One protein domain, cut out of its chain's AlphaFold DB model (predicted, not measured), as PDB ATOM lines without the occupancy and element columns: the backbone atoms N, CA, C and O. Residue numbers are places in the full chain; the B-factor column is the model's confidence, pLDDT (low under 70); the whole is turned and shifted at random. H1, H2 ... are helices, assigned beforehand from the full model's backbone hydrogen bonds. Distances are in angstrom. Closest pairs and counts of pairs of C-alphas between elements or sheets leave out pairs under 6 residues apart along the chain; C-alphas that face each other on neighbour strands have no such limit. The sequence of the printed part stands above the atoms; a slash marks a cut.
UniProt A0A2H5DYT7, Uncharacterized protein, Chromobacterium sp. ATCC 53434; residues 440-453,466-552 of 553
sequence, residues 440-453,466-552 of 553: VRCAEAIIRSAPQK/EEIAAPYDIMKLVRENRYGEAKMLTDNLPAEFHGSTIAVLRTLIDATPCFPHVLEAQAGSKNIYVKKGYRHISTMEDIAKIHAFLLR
ATOM      1  N   VAL A 440     329.752 147.900 264.304       94.50
ATOM      2  CA  VAL A 440     329.071 146.644 264.659       94.50
ATOM      3  C   VAL A 440     329.116 146.420 266.169       94.50
ATOM      4  O   VAL A 440     328.082 146.163 266.778       94.50
ATOM      5  N   ARG A 441     330.282 146.600 266.804       95.50
ATOM      6  CA  ARG A 441     330.424 146.488 268.266       95.50
ATOM      7  C   ARG A 441     329.599 147.534 269.017       95.50
ATOM      8  O   ARG A 441     329.090 147.235 270.093       95.50
ATOM      9  N   CYS A 442     329.451 148.739 268.464       95.25
ATOM     10  CA  CYS A 442     328.573 149.765 269.031       95.25
ATOM     11  C   CYS A 442     327.112 149.309 269.001       95.25
ATOM     12  O   CYS A 442     326.442 149.364 270.028       95.25
ATOM     13  N   ALA A 443     326.642 148.793 267.862       93.56
ATOM     14  CA  ALA A 443     325.290 148.255 267.742       93.56
ATOM     15  C   ALA A 443     325.053 147.053 268.683       93.56
ATOM     16  O   ALA A 443     324.000 146.959 269.307       93.56
ATOM     17  N   GLU A 444     326.039 146.164 268.858       94.06
ATOM     18  CA  GLU A 444     325.951 145.045 269.814       94.06
ATOM     19  C   GLU A 444     325.853 145.527 271.266       94.06
ATOM     20  O   GLU A 444     325.089 144.965 272.051       94.06
ATOM     21  N   ALA A 445     326.625 146.555 271.627       93.56
ATOM     22  CA  ALA A 445     326.572 147.151 272.956       93.56
ATOM     23  C   ALA A 445     325.209 147.810 273.214       93.56
ATOM     24  O   ALA A 445     324.621 147.568 274.264       93.56
ATOM     25  N   ILE A 446     324.661 148.540 272.231       91.62
ATOM     26  CA  ILE A 446     323.314 149.129 272.309       91.62
ATOM     27  C   ILE A 446     322.273 148.033 272.571       91.62
ATOM     28  O   ILE A 446     321.537 148.133 273.547       91.62
ATOM     29  N   ILE A 447     322.261 146.953 271.779       90.12
ATOM     30  CA  ILE A 447     321.318 145.832 271.963       90.12
ATOM     31  C   ILE A 447     321.465 145.183 273.344       90.12
ATOM     32  O   ILE A 447     320.466 144.832 273.964       90.12
ATOM     33  N   ARG A 448     322.695 145.018 273.844       90.38
ATOM     34  CA  ARG A 448     322.949 144.410 275.160       90.38
ATOM     35  C   ARG A 448     322.472 145.288 276.318       90.38
ATOM     36  O   ARG A 448     321.998 144.751 277.314       90.38
ATOM     37  N   SER A 449     322.648 146.600 276.186       88.25
ATOM     38  CA  SER A 449     322.241 147.594 277.185       88.25
ATOM     39  C   SER A 449     320.746 147.917 277.137       88.25
ATOM     40  O   SER A 449     320.195 148.396 278.126       88.25
ATOM     41  N   ALA A 450     320.074 147.634 276.014       82.75
ATOM     42  CA  ALA A 450     318.638 147.817 275.895       82.75
ATOM     43  C   ALA A 450     317.926 146.937 276.940       82.75
ATOM     44  O   ALA A 450     318.210 145.736 277.029       82.75
ATOM     45  N   PRO A 451     317.011 147.501 277.750       70.31
ATOM     46  CA  PRO A 451     316.319 146.731 278.768       70.31
ATOM     47  C   PRO A 451     315.606 145.554 278.100       70.31
ATOM     48  O   PRO A 451     314.851 145.744 277.146       70.31
ATOM     49  N   GLN A 452     315.840 144.332 278.595       63.34
ATOM     50  CA  GLN A 452     315.127 143.119 278.179       63.34
ATOM     51  C   GLN A 452     313.644 143.221 278.586       63.34
ATOM     52  O   GLN A 452     313.161 142.491 279.447       63.34
ATOM     53  N   LYS A 453     312.880 144.126 277.969       54.47
ATOM     54  CA  LYS A 453     311.426 144.258 278.140       54.47
ATOM     55  C   LYS A 453     310.650 143.161 277.402       54.47
ATOM     56  O   LYS A 453     309.449 143.271 277.203       54.47
ATOM     57  N   GLU A 466     307.021 150.320 268.200       58.03
ATOM     58  CA  GLU A 466     308.048 151.165 267.555       58.03
ATOM     59  C   GLU A 466     309.298 151.406 268.427       58.03
ATOM     60  O   GLU A 466     310.417 151.425 267.908       58.03
ATOM     61  N   GLU A 467     309.167 151.529 269.755       56.09
ATOM     62  CA  GLU A 467     310.317 151.802 270.642       56.09
ATOM     63  C   GLU A 467     311.222 150.574 270.861       56.09
ATOM     64  O   GLU A 467     312.407 150.715 271.179       56.09
ATOM     65  N   ILE A 468     310.695 149.357 270.682       58.78
ATOM     66  CA  ILE A 468     311.422 148.099 270.935       58.78
ATOM     67  C   ILE A 468     312.179 147.617 269.683       58.78
ATOM     68  O   ILE A 468     313.208 146.946 269.808       58.78
ATOM     69  N   ALA A 469     311.725 147.982 268.479       64.94
ATOM     70  CA  ALA A 469     312.369 147.596 267.219       64.94
ATOM     71  C   ALA A 469     313.690 148.350 266.951       64.94
ATOM     72  O   ALA A 469     314.630 147.785 266.379       64.94
ATOM     73  N   ALA A 470     313.814 149.587 267.451       74.75
ATOM     74  CA  ALA A 470     314.910 150.494 267.107       74.75
ATOM     75  C   ALA A 470     316.339 149.925 267.323       74.75
ATOM     76  O   ALA A 470     317.168 150.074 266.423       74.75
ATOM     77  N   PRO A 471     316.682 149.229 268.431       79.50
ATOM     78  CA  PRO A 471     318.023 148.654 268.612       79.50
ATOM     79  C   PRO A 471     318.380 147.556 267.599       79.50
ATOM     80  O   PRO A 471     319.529 147.464 267.156       79.50
ATOM     81  N   TYR A 472     317.408 146.721 267.221       80.44
ATOM     82  CA  TYR A 472     317.610 145.656 266.236       80.44
ATOM     83  C   TYR A 472     317.733 146.226 264.821       80.44
ATOM     84  O   TYR A 472     318.579 145.768 264.044       80.44
ATOM     85  N   ASP A 473     316.974 147.277 264.526       87.69
ATOM     86  CA  ASP A 473     317.067 147.999 263.262       87.69
ATOM     87  C   ASP A 473     318.413 148.717 263.113       87.69
ATOM     88  O   ASP A 473     319.015 148.649 262.042       87.69
ATOM     89  N   ILE A 474     318.976 149.291 264.188       89.94
ATOM     90  CA  ILE A 474     320.338 149.859 264.162       89.94
ATOM     91  C   ILE A 474     321.360 148.799 263.731       89.94
ATOM     92  O   ILE A 474     322.186 149.058 262.857       89.94
ATOM     93  N   MET A 475     321.310 147.590 264.300       92.31
ATOM     94  CA  MET A 475     322.226 146.507 263.919       92.31
ATOM     95  C   MET A 475     322.071 146.107 262.453       92.31
ATOM     96  O   MET A 475     323.072 145.900 261.760       92.31
ATOM     97  N   LYS A 476     320.829 145.997 261.977       91.94
ATOM     98  CA  LYS A 476     320.535 145.694 260.577       91.94
ATOM     99  C   LYS A 476     321.113 146.770 259.653       91.94
ATOM    100  O   LYS A 476     321.900 146.441 258.768       91.94
ATOM    101  N   LEU A 477     320.835 148.044 259.929       91.25
ATOM    102  CA  LEU A 477     321.324 149.183 259.145       91.25
ATOM    103  C   LEU A 477     322.855 149.276 259.143       91.25
ATOM    104  O   LEU A 477     323.460 149.503 258.098       91.25
ATOM    105  N   VAL A 478     323.509 149.045 260.286       91.81
ATOM    106  CA  VAL A 478     324.979 149.041 260.386       91.81
ATOM    107  C   VAL A 478     325.599 147.916 259.552       91.81
ATOM    108  O   VAL A 478     326.627 148.132 258.905       91.81
ATOM    109  N   ARG A 479     324.986 146.724 259.525       90.00
ATOM    110  CA  ARG A 479     325.440 145.602 258.679       90.00
ATOM    111  C   ARG A 479     325.232 145.877 257.190       90.00
ATOM    112  O   ARG A 479     326.072 145.484 256.386       90.00
ATOM    113  N   GLU A 480     324.165 146.592 256.849       88.56
ATOM    114  CA  GLU A 480     323.865 147.073 255.494       88.56
ATOM    115  C   GLU A 480     324.695 148.314 255.092       88.56
ATOM    116  O   GLU A 480     324.574 148.792 253.969       88.56
ATOM    117  N   ASN A 481     325.575 148.826 255.967       87.50
ATOM    118  CA  ASN A 481     326.367 150.057 255.782       87.50
ATOM    119  C   ASN A 481     325.529 151.338 255.606       87.50
ATOM    120  O   ASN A 481     326.016 152.344 255.091       87.50
ATOM    121  N   ARG A 482     324.279 151.338 256.079       88.56
ATOM    122  CA  ARG A 482     323.365 152.492 256.057       88.56
ATOM    123  C   ARG A 482     323.570 153.357 257.302       88.56
ATOM    124  O   ARG A 482     322.677 153.524 258.132       88.56
ATOM    125  N   TYR A 483     324.782 153.893 257.458       89.38
ATOM    126  CA  TYR A 483     325.204 154.594 258.679       89.38
ATOM    127  C   TYR A 483     324.413 155.877 258.961       89.38
ATOM    128  O   TYR A 483     324.135 156.175 260.123       89.38
ATOM    129  N   GLY A 484     323.982 156.594 257.916       87.06
ATOM    130  CA  GLY A 484     323.166 157.802 258.061       87.06
ATOM    131  C   GLY A 484     321.798 157.527 258.692       87.06
ATOM    132  O   GLY A 484     321.337 158.290 259.536       87.06
ATOM    133  N   GLU A 485     321.174 156.399 258.355       88.75
ATOM    134  CA  GLU A 485     319.902 155.984 258.954       88.75
ATOM    135  C   GLU A 485     320.102 155.404 260.354       88.75
ATOM    136  O   GLU A 485     319.363 155.741 261.279       88.75
ATOM    137  N   ALA A 486     321.159 154.607 260.548       90.06
ATOM    138  CA  ALA A 486     321.526 154.096 261.868       90.06
ATOM    139  C   ALA A 486     321.780 155.238 262.868       90.06
ATOM    140  O   ALA A 486     321.411 155.145 264.040       90.06
ATOM    141  N   LYS A 487     322.367 156.346 262.404       89.44
ATOM    142  CA  LYS A 487     322.536 157.580 263.174       89.44
ATOM    143  C   LYS A 487     321.208 158.192 263.603       89.44
ATOM    144  O   LYS A 487     321.080 158.536 264.773       89.44
ATOM    145  N   MET A 488     320.242 158.309 262.692       88.94
ATOM    146  CA  MET A 488     318.918 158.856 263.013       88.94
ATOM    147  C   MET A 488     318.229 158.029 264.105       88.94
ATOM    148  O   MET A 488     317.679 158.594 265.044       88.94
ATOM    149  N   LEU A 489     318.330 156.697 264.039       89.38
ATOM    150  CA  LEU A 489     317.819 155.823 265.101       89.38
ATOM    151  C   LEU A 489     318.615 155.946 266.407       89.38
ATOM    152  O   LEU A 489     318.035 155.879 267.486       89.38
ATOM    153  N   THR A 490     319.932 156.163 266.327       88.31
ATOM    154  CA  THR A 490     320.789 156.370 267.508       88.31
ATOM    155  C   THR A 490     320.404 157.644 268.268       88.31
ATOM    156  O   THR A 490     320.451 157.661 269.496       88.31
ATOM    157  N   ASP A 491     319.998 158.702 267.560       87.31
ATOM    158  CA  ASP A 491     319.532 159.955 268.168       87.31
ATOM    159  C   ASP A 491     318.180 159.787 268.900       87.31
ATOM    160  O   ASP A 491     317.895 160.541 269.831       87.31
ATOM    161  N   ASN A 492     317.393 158.768 268.535       86.50
ATOM    162  CA  ASN A 492     316.101 158.430 269.145       86.50
ATOM    163  C   ASN A 492     316.202 157.362 270.250       86.50
ATOM    164  O   ASN A 492     315.179 156.839 270.693       86.50
ATOM    165  N   LEU A 493     317.413 157.001 270.692       85.62
ATOM    166  CA  LEU A 493     317.576 156.028 271.772       85.62
ATOM    167  C   LEU A 493     316.878 156.499 273.067       85.62
ATOM    168  O   LEU A 493     316.796 157.706 273.318       85.62
ATOM    169  N   PRO A 494     316.404 155.563 273.916       80.00
ATOM    170  CA  PRO A 494     315.652 155.886 275.125       80.00
ATOM    171  C   PRO A 494     316.370 156.890 276.032       80.00
ATOM    172  O   PRO A 494     317.597 156.895 276.131       80.00
ATOM    173  N   ALA A 495     315.595 157.666 276.798       75.56
ATOM    174  CA  ALA A 495     316.104 158.675 277.738       75.56
ATOM    175  C   ALA A 495     317.059 158.130 278.828       75.56
ATOM    176  O   ALA A 495     317.704 158.906 279.533       75.56
ATOM    177  N   GLU A 496     317.153 156.807 278.975       80.94
ATOM    178  CA  GLU A 496     318.104 156.118 279.853       80.94
ATOM    179  C   GLU A 496     319.563 156.318 279.406       80.94
ATOM    180  O   GLU A 496     320.472 156.346 280.239       80.94
ATOM    181  N   PHE A 497     319.806 156.539 278.108       85.25
ATOM    182  CA  PHE A 497     321.133 156.879 277.611       85.25
ATOM    183  C   PHE A 497     321.438 158.358 277.861       85.25
ATOM    184  O   PHE A 497     320.771 159.263 277.360       85.25
ATOM    185  N   HIS A 498     322.515 158.633 278.597       88.44
ATOM    186  CA  HIS A 498     323.009 160.000 278.744       88.44
ATOM    187  C   HIS A 498     323.369 160.609 277.377       88.44
ATOM    188  O   HIS A 498     323.996 159.960 276.542       88.44
ATOM    189  N   GLY A 499     323.076 161.898 277.170       88.38
ATOM    190  CA  GLY A 499     323.370 162.576 275.898       88.38
ATOM    191  C   GLY A 499     324.852 162.535 275.483       88.38
ATOM    192  O   GLY A 499     325.165 162.540 274.295       88.38
ATOM    193  N   SER A 500     325.784 162.424 276.439       90.25
ATOM    194  CA  SER A 500     327.210 162.205 276.151       90.25
ATOM    195  C   SER A 500     327.493 160.822 275.560       90.25
ATOM    196  O   SER A 500     328.351 160.704 274.688       90.25
ATOM    197  N   THR A 501     326.774 159.791 276.003       91.75
ATOM    198  CA  THR A 501     326.851 158.427 275.468       91.75
ATOM    199  C   THR A 501     326.328 158.378 274.038       91.75
ATOM    200  O   THR A 501     327.022 157.865 273.163       91.75
ATOM    201  N   ILE A 502     325.164 158.989 273.784       90.94
ATOM    202  CA  ILE A 502     324.578 159.088 272.438       90.94
ATOM    203  C   ILE A 502     325.545 159.811 271.492       90.94
ATOM    204  O   ILE A 502     325.824 159.324 270.401       90.94
ATOM    205  N   ALA A 503     326.151 160.920 271.932       90.81
ATOM    206  CA  ALA A 503     327.133 161.645 271.128       90.81
ATOM    207  C   ALA A 503     328.362 160.789 270.760       90.81
ATOM    208  O   ALA A 503     328.840 160.874 269.629       90.81
ATOM    209  N   VAL A 504     328.860 159.960 271.688       93.00
ATOM    210  CA  VAL A 504     329.972 159.028 271.430       93.00
ATOM    211  C   VAL A 504     329.555 157.942 270.439       93.00
ATOM    212  O   VAL A 504     330.254 157.744 269.447       93.00
ATOM    213  N   LEU A 505     328.414 157.282 270.666       93.38
ATOM    214  CA  LEU A 505     327.885 156.241 269.778       93.38
ATOM    215  C   LEU A 505     327.662 156.775 268.362       93.38
ATOM    216  O   LEU A 505     328.097 156.155 267.396       93.38
ATOM    217  N   ARG A 506     327.098 157.978 268.238       91.50
ATOM    218  CA  ARG A 506     326.896 158.656 266.956       91.50
ATOM    219  C   ARG A 506     328.201 158.849 266.191       91.50
ATOM    220  O   ARG A 506     328.273 158.545 265.005       91.50
ATOM    221  N   THR A 507     329.242 159.350 266.859       91.69
ATOM    222  CA  THR A 507     330.562 159.513 266.234       91.69
ATOM    223  C   THR A 507     331.162 158.163 265.838       91.69
ATOM    224  O   THR A 507     331.734 158.053 264.759       91.69
ATOM    225  N   LEU A 508     331.008 157.128 266.664       93.62
ATOM    226  CA  LEU A 508     331.560 155.803 266.378       93.62
ATOM    227  C   LEU A 508     330.789 155.014 265.310       93.62
ATOM    228  O   LEU A 508     331.374 154.093 264.758       93.62
ATOM    229  N   ILE A 509     329.526 155.342 265.021       92.00
ATOM    230  CA  ILE A 509     328.716 154.673 263.987       92.00
ATOM    231  C   ILE A 509     328.813 155.397 262.637       92.00
ATOM    232  O   ILE A 509     329.047 154.753 261.622       92.00
ATOM    233  N   ASP A 510     328.642 156.721 262.617       89.19
ATOM    234  CA  ASP A 510     328.528 157.513 261.375       89.19
ATOM    235  C   ASP A 510     329.845 158.168 260.942       89.19
ATOM    236  O   ASP A 510     330.061 158.478 259.772       89.19
ATOM    237  N   ALA A 511     330.739 158.414 261.900       86.50
ATOM    238  CA  ALA A 511     331.962 159.168 261.668       86.50
ATOM    239  C   ALA A 511     333.229 158.327 261.829       86.50
ATOM    240  O   ALA A 511     334.300 158.908 261.970       86.50
ATOM    241  N   THR A 512     333.153 156.992 261.827       88.38
ATOM    242  CA  THR A 512     334.365 156.156 261.790       88.38
ATOM    243  C   THR A 512     335.200 156.550 260.563       88.38
ATOM    244  O   THR A 512     334.644 156.594 259.469       88.38
ATOM    245  N   PRO A 513     336.508 156.855 260.705       91.88
ATOM    246  CA  PRO A 513     337.397 156.512 261.821       91.88
ATOM    247  C   PRO A 513     337.733 157.654 262.801       91.88
ATOM    248  O   PRO A 513     338.822 157.686 263.370       91.88
ATOM    249  N   CYS A 514     336.839 158.613 263.027       91.25
ATOM    250  CA  CYS A 514     337.035 159.693 263.998       91.25
ATOM    251  C   CYS A 514     336.944 159.199 265.452       91.25
ATOM    252  O   CYS A 514     336.043 158.450 265.829       91.25
ATOM    253  N   PHE A 515     337.862 159.670 266.298       90.88
ATOM    254  CA  PHE A 515     337.879 159.400 267.730       90.88
ATOM    255  C   PHE A 515     337.004 160.420 268.487       90.88
ATOM    256  O   PHE A 515     337.207 161.630 268.342       90.88
ATOM    257  N   PRO A 516     336.062 159.980 269.337       90.06
ATOM    258  CA  PRO A 516     335.219 160.885 270.116       90.06
ATOM    259  C   PRO A 516     336.000 161.609 271.229       90.06
ATOM    260  O   PRO A 516     336.497 160.974 272.160       90.06
ATOM    261  N   HIS A 517     336.030 162.947 271.220       86.19
ATOM    262  CA  HIS A 517     336.718 163.756 272.248       86.19
ATOM    263  C   HIS A 517     336.246 163.504 273.683       86.19
ATOM    264  O   HIS A 517     337.006 163.670 274.637       86.19
ATOM    265  N   VAL A 518     334.990 163.089 273.858       86.56
ATOM    266  CA  VAL A 518     334.427 162.761 275.176       86.56
ATOM    267  C   VAL A 518     335.229 161.641 275.854       86.56
ATOM    268  O   VAL A 518     335.391 161.659 277.073       86.56
ATOM    269  N   LEU A 519     335.795 160.712 275.073       86.44
ATOM    270  CA  LEU A 519     336.641 159.631 275.580       86.44
ATOM    271  C   LEU A 519     338.062 160.099 275.937       86.44
ATOM    272  O   LEU A 519     338.731 159.443 276.730       86.44
ATOM    273  N   GLU A 520     338.522 161.242 275.416       81.56
ATOM    274  CA  GLU A 520     339.808 161.839 275.814       81.56
ATOM    275  C   GLU A 520     339.704 162.536 277.178       81.56
ATOM    276  O   GLU A 520     340.601 162.428 278.016       81.56
ATOM    277  N   ALA A 521     338.588 163.230 277.429       71.88
ATOM    278  CA  ALA A 521     338.395 164.057 278.622       71.88
ATOM    279  C   ALA A 521     338.273 163.258 279.935       71.88
ATOM    280  O   ALA A 521     338.514 163.808 281.014       71.88
ATOM    281  N   GLN A 522     337.960 161.956 279.865       58.72
ATOM    282  CA  GLN A 522     337.885 161.077 281.042       58.72
ATOM    283  C   GLN A 522     339.232 160.927 281.781       58.72
ATOM    284  O   GLN A 522     339.245 160.490 282.928       58.72
ATOM    285  N   ALA A 523     340.347 161.380 281.191       51.41
ATOM    286  CA  ALA A 523     341.659 161.470 281.836       51.41
ATOM    287  C   ALA A 523     341.872 162.734 282.711       51.41
ATOM    288  O   ALA A 523     343.011 163.090 283.007       51.41
ATOM    289  N   GLY A 524     340.804 163.415 283.159       47.78
ATOM    290  CA  GLY A 524     340.872 164.348 284.298       47.78
ATOM    291  C   GLY A 524     340.734 165.847 284.006       47.78
ATOM    292  O   GLY A 524     341.098 166.650 284.865       47.78
ATOM    293  N   SER A 525     340.184 166.265 282.859       44.41
ATOM    294  CA  SER A 525     340.018 167.698 282.551       44.41
ATOM    295  C   SER A 525     338.547 168.134 282.559       44.41
ATOM    296  O   SER A 525     337.740 167.681 281.755       44.41
ATOM    297  N   LYS A 526     338.192 169.036 283.487       43.75
ATOM    298  CA  LYS A 526     336.813 169.488 283.773       43.75
ATOM    299  C   LYS A 526     336.224 170.511 282.785       43.75
ATOM    300  O   LYS A 526     335.134 171.009 283.039       43.75
ATOM    301  N   ASN A 527     336.888 170.825 281.673       41.12
ATOM    302  CA  ASN A 527     336.376 171.800 280.703       41.12
ATOM    303  C   ASN A 527     336.216 171.177 279.315       41.12
ATOM    304  O   ASN A 527     337.156 171.133 278.526       41.12
ATOM    305  N   ILE A 528     334.990 170.747 279.008       43.56
ATOM    306  CA  ILE A 528     334.570 170.328 277.668       43.56
ATOM    307  C   ILE A 528     334.177 171.593 276.893       43.56
ATOM    308  O   ILE A 528     333.002 171.893 276.706       43.56
ATOM    309  N   TYR A 529     335.166 172.379 276.470       44.84
ATOM    310  CA  TYR A 529     334.960 173.264 275.325       44.84
ATOM    311  C   TYR A 529     335.235 172.435 274.073       44.84
ATOM    312  O   TYR A 529     336.373 172.042 273.820       44.84
ATOM    313  N   VAL A 530     334.175 172.136 273.321       41.66
ATOM    314  CA  VAL A 530     334.219 171.383 272.063       41.66
ATOM    315  C   VAL A 530     334.994 172.204 271.028       41.66
ATOM    316  O   VAL A 530     334.428 173.014 270.296       41.66
ATOM    317  N   LYS A 531     336.317 172.031 270.969       45.62
ATOM    318  CA  LYS A 531     337.080 172.401 269.774       45.62
ATOM    319  C   LYS A 531     336.663 171.440 268.658       45.62
ATOM    320  O   LYS A 531     336.691 170.233 268.848       45.62
ATOM    321  N   LYS A 532     336.284 171.988 267.501       55.84
ATOM    322  CA  LYS A 532     335.783 171.277 266.304       55.84
ATOM    323  C   LYS A 532     336.802 170.351 265.602       55.84
ATOM    324  O   LYS A 532     336.537 169.914 264.490       55.84
ATOM    325  N   GLY A 533     337.970 170.097 266.186       59.59
ATOM    326  CA  GLY A 533     339.031 169.340 265.523       59.59
ATOM    327  C   GLY A 533     338.972 167.869 265.893       59.59
ATOM    328  O   GLY A 533     339.620 167.495 266.861       59.59
ATOM    329  N   TYR A 534     338.230 167.056 265.139       72.12
ATOM    330  CA  TYR A 534     338.236 165.602 265.315       72.12
ATOM    331  C   TYR A 534     339.649 165.052 265.082       72.12
ATOM    332  O   TYR A 534     340.290 165.407 264.096       72.12
ATOM    333  N   ARG A 535     340.133 164.173 265.968       88.69
ATOM    334  CA  ARG A 535     341.296 163.321 265.665       88.69
ATOM    335  C   ARG A 535     340.813 161.981 265.121       88.69
ATOM    336  O   ARG A 535     339.724 161.538 265.481       88.69
ATOM    337  N   HIS A 536     341.633 161.291 264.338       92.38
ATOM    338  CA  HIS A 536     341.336 159.928 263.893       92.38
ATOM    339  C   HIS A 536     341.829 158.880 264.901       92.38
ATOM    340  O   HIS A 536     342.802 159.097 265.626       92.38
ATOM    341  N   ILE A 537     341.145 157.739 264.946       93.69
ATOM    342  CA  ILE A 537     341.565 156.545 265.681       93.69
ATOM    343  C   ILE A 537     342.871 156.061 265.050       93.69
ATOM    344  O   ILE A 537     342.899 155.740 263.864       93.69
ATOM    345  N   SER A 538     343.953 156.033 265.827       93.94
ATOM    346  CA  SER A 538     345.291 155.763 265.281       93.94
ATOM    347  C   SER A 538     346.106 154.762 266.091       93.94
ATOM    348  O   SER A 538     347.128 154.287 265.604       93.94
ATOM    349  N   THR A 539     345.688 154.422 267.312       94.38
ATOM    350  CA  THR A 539     346.444 153.538 268.212       94.38
ATOM    351  C   THR A 539     345.576 152.438 268.820       94.38
ATOM    352  O   THR A 539     344.355 152.560 268.910       94.38
ATOM    353  N   MET A 540     346.210 151.366 269.302       93.81
ATOM    354  CA  MET A 540     345.510 150.304 270.037       93.81
ATOM    355  C   MET A 540     344.957 150.782 271.387       93.81
ATOM    356  O   MET A 540     343.928 150.284 271.842       93.81
ATOM    357  N   GLU A 541     345.561 151.812 271.991       92.69
ATOM    358  CA  GLU A 541     345.023 152.469 273.187       92.69
ATOM    359  C   GLU A 541     343.661 153.123 272.903       92.69
ATOM    360  O   GLU A 541     342.753 153.064 273.736       92.69
ATOM    361  N   ASP A 542     343.482 153.699 271.711       93.75
ATOM    362  CA  ASP A 542     342.205 154.279 271.288       93.75
ATOM    363  C   ASP A 542     341.120 153.200 271.193       93.75
ATOM    364  O   ASP A 542     340.022 153.375 271.726       93.75
ATOM    365  N   ILE A 543     341.445 152.054 270.586       94.88
ATOM    366  CA  ILE A 543     340.548 150.892 270.508       94.88
ATOM    367  C   ILE A 543     340.217 150.362 271.908       94.88
ATOM    368  O   ILE A 543     339.053 150.086 272.203       94.88
ATOM    369  N   ALA A 544     341.204 150.270 272.802       94.62
ATOM    370  CA  ALA A 544     340.995 149.832 274.178       94.62
ATOM    371  C   ALA A 544     340.064 150.780 274.954       94.62
ATOM    372  O   ALA A 544     339.176 150.314 275.670       94.62
ATOM    373  N   LYS A 545     340.204 152.102 274.773       94.38
ATOM    374  CA  LYS A 545     339.294 153.107 275.353       94.38
ATOM    375  C   LYS A 545     337.872 152.956 274.823       94.38
ATOM    376  O   LYS A 545     336.929 152.997 275.611       94.38
ATOM    377  N   ILE A 546     337.717 152.739 273.515       95.25
ATOM    378  CA  ILE A 546     336.411 152.489 272.894       95.25
ATOM    379  C   ILE A 546     335.791 151.209 273.465       95.25
ATOM    380  O   ILE A 546     334.645 151.233 273.897       95.25
ATOM    381  N   HIS A 547     336.540 150.108 273.567       94.94
ATOM    382  CA  HIS A 547     336.030 148.868 274.163       94.94
ATOM    383  C   HIS A 547     335.650 149.027 275.633       94.94
ATOM    384  O   HIS A 547     334.593 148.553 276.041       94.94
ATOM    385  N   ALA A 548     336.479 149.700 276.433       94.88
ATOM    386  CA  ALA A 548     336.179 149.957 277.837       94.88
ATOM    387  C   ALA A 548     334.914 150.812 278.002       94.88
ATOM    388  O   ALA A 548     334.170 150.616 278.959       94.88
ATOM    389  N   PHE A 549     334.661 151.738 277.074       95.06
ATOM    390  CA  PHE A 549     333.407 152.479 277.007       95.06
ATOM    391  C   PHE A 549     332.227 151.564 276.648       95.06
ATOM    392  O   PHE A 549     331.253 151.541 277.392       95.06
ATOM    393  N   LEU A 550     332.335 150.761 275.584       94.44
ATOM    394  CA  LEU A 550     331.263 149.860 275.141       94.44
ATOM    395  C   LEU A 550     330.915 148.768 276.165       94.44
ATOM    396  O   LEU A 550     329.780 148.318 276.200       94.44
ATOM    397  N   LEU A 551     331.868 148.342 277.000       93.25
ATOM    398  CA  LEU A 551     331.629 147.391 278.096       93.25
ATOM    399  C   LEU A 551     330.919 148.008 279.310       93.25
ATOM    400  O   LEU A 551     330.480 147.264 280.184       93.25
ATOM    401  N   ARG A 552     330.884 149.342 279.414       91.75
ATOM    402  CA  ARG A 552     330.207 150.071 280.499       91.75
ATOM    403  C   ARG A 552     328.778 150.481 280.143       91.75
ATOM    404  O   ARG A 552     328.074 150.921 281.049       91.75
TER     405      ARG A 552
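Overview. This is residues 440 to 453 and 466 to 552 of the 553 residues of an uncharacterized protein of Chromobacterium sp. ATCC 53434 (UniProt A0A2H5DYT7). Helices H1 to H4 stand side by side in a small bundle, each running opposite ways to the next. H5 and H6 extend it along the longest axis, with the loop of residues 522 to 539 at that end. The 101 printed residues hold six named helices and no named strand: all helix, compact, radius of gyration of the C-alphas 13.7 A, spans 38 by 26 by 23 A.

Arrangement. H1, residues 440 to 449, touches H2, residues 466 to 479; their closest C-alphas, Ala 443 and Met 475, are 5.2 A apart. H3, residues 483 to 491, forms hairpins with H2 and with H4, residues 499 to 510, at shallow tilts of 29 and 9 degrees. H5, residues 517 to 521, and H6, residues 540 to 550, only just touch, with 3 pairs of C-alphas within 8 A. Every O i to N i+4 pair is within hydrogen-bond range in H1, H3, H4, H5 and H6; in H2, 7 of 10.

Along the chain. H1 begins at C-alpha 440 (329.071, 146.644, 264.659); H6 ends at C-alpha 550 (331.263, 149.860, 275.141). H2 measures 20.3 A.

Size, cuts and confidence. Residues 454 to 465 are not printed, a gap of 13.1 A between C-alphas 453 and 466. H5 to H6 is a long link. Residues 522 to 533 are among those with pLDDT under 70.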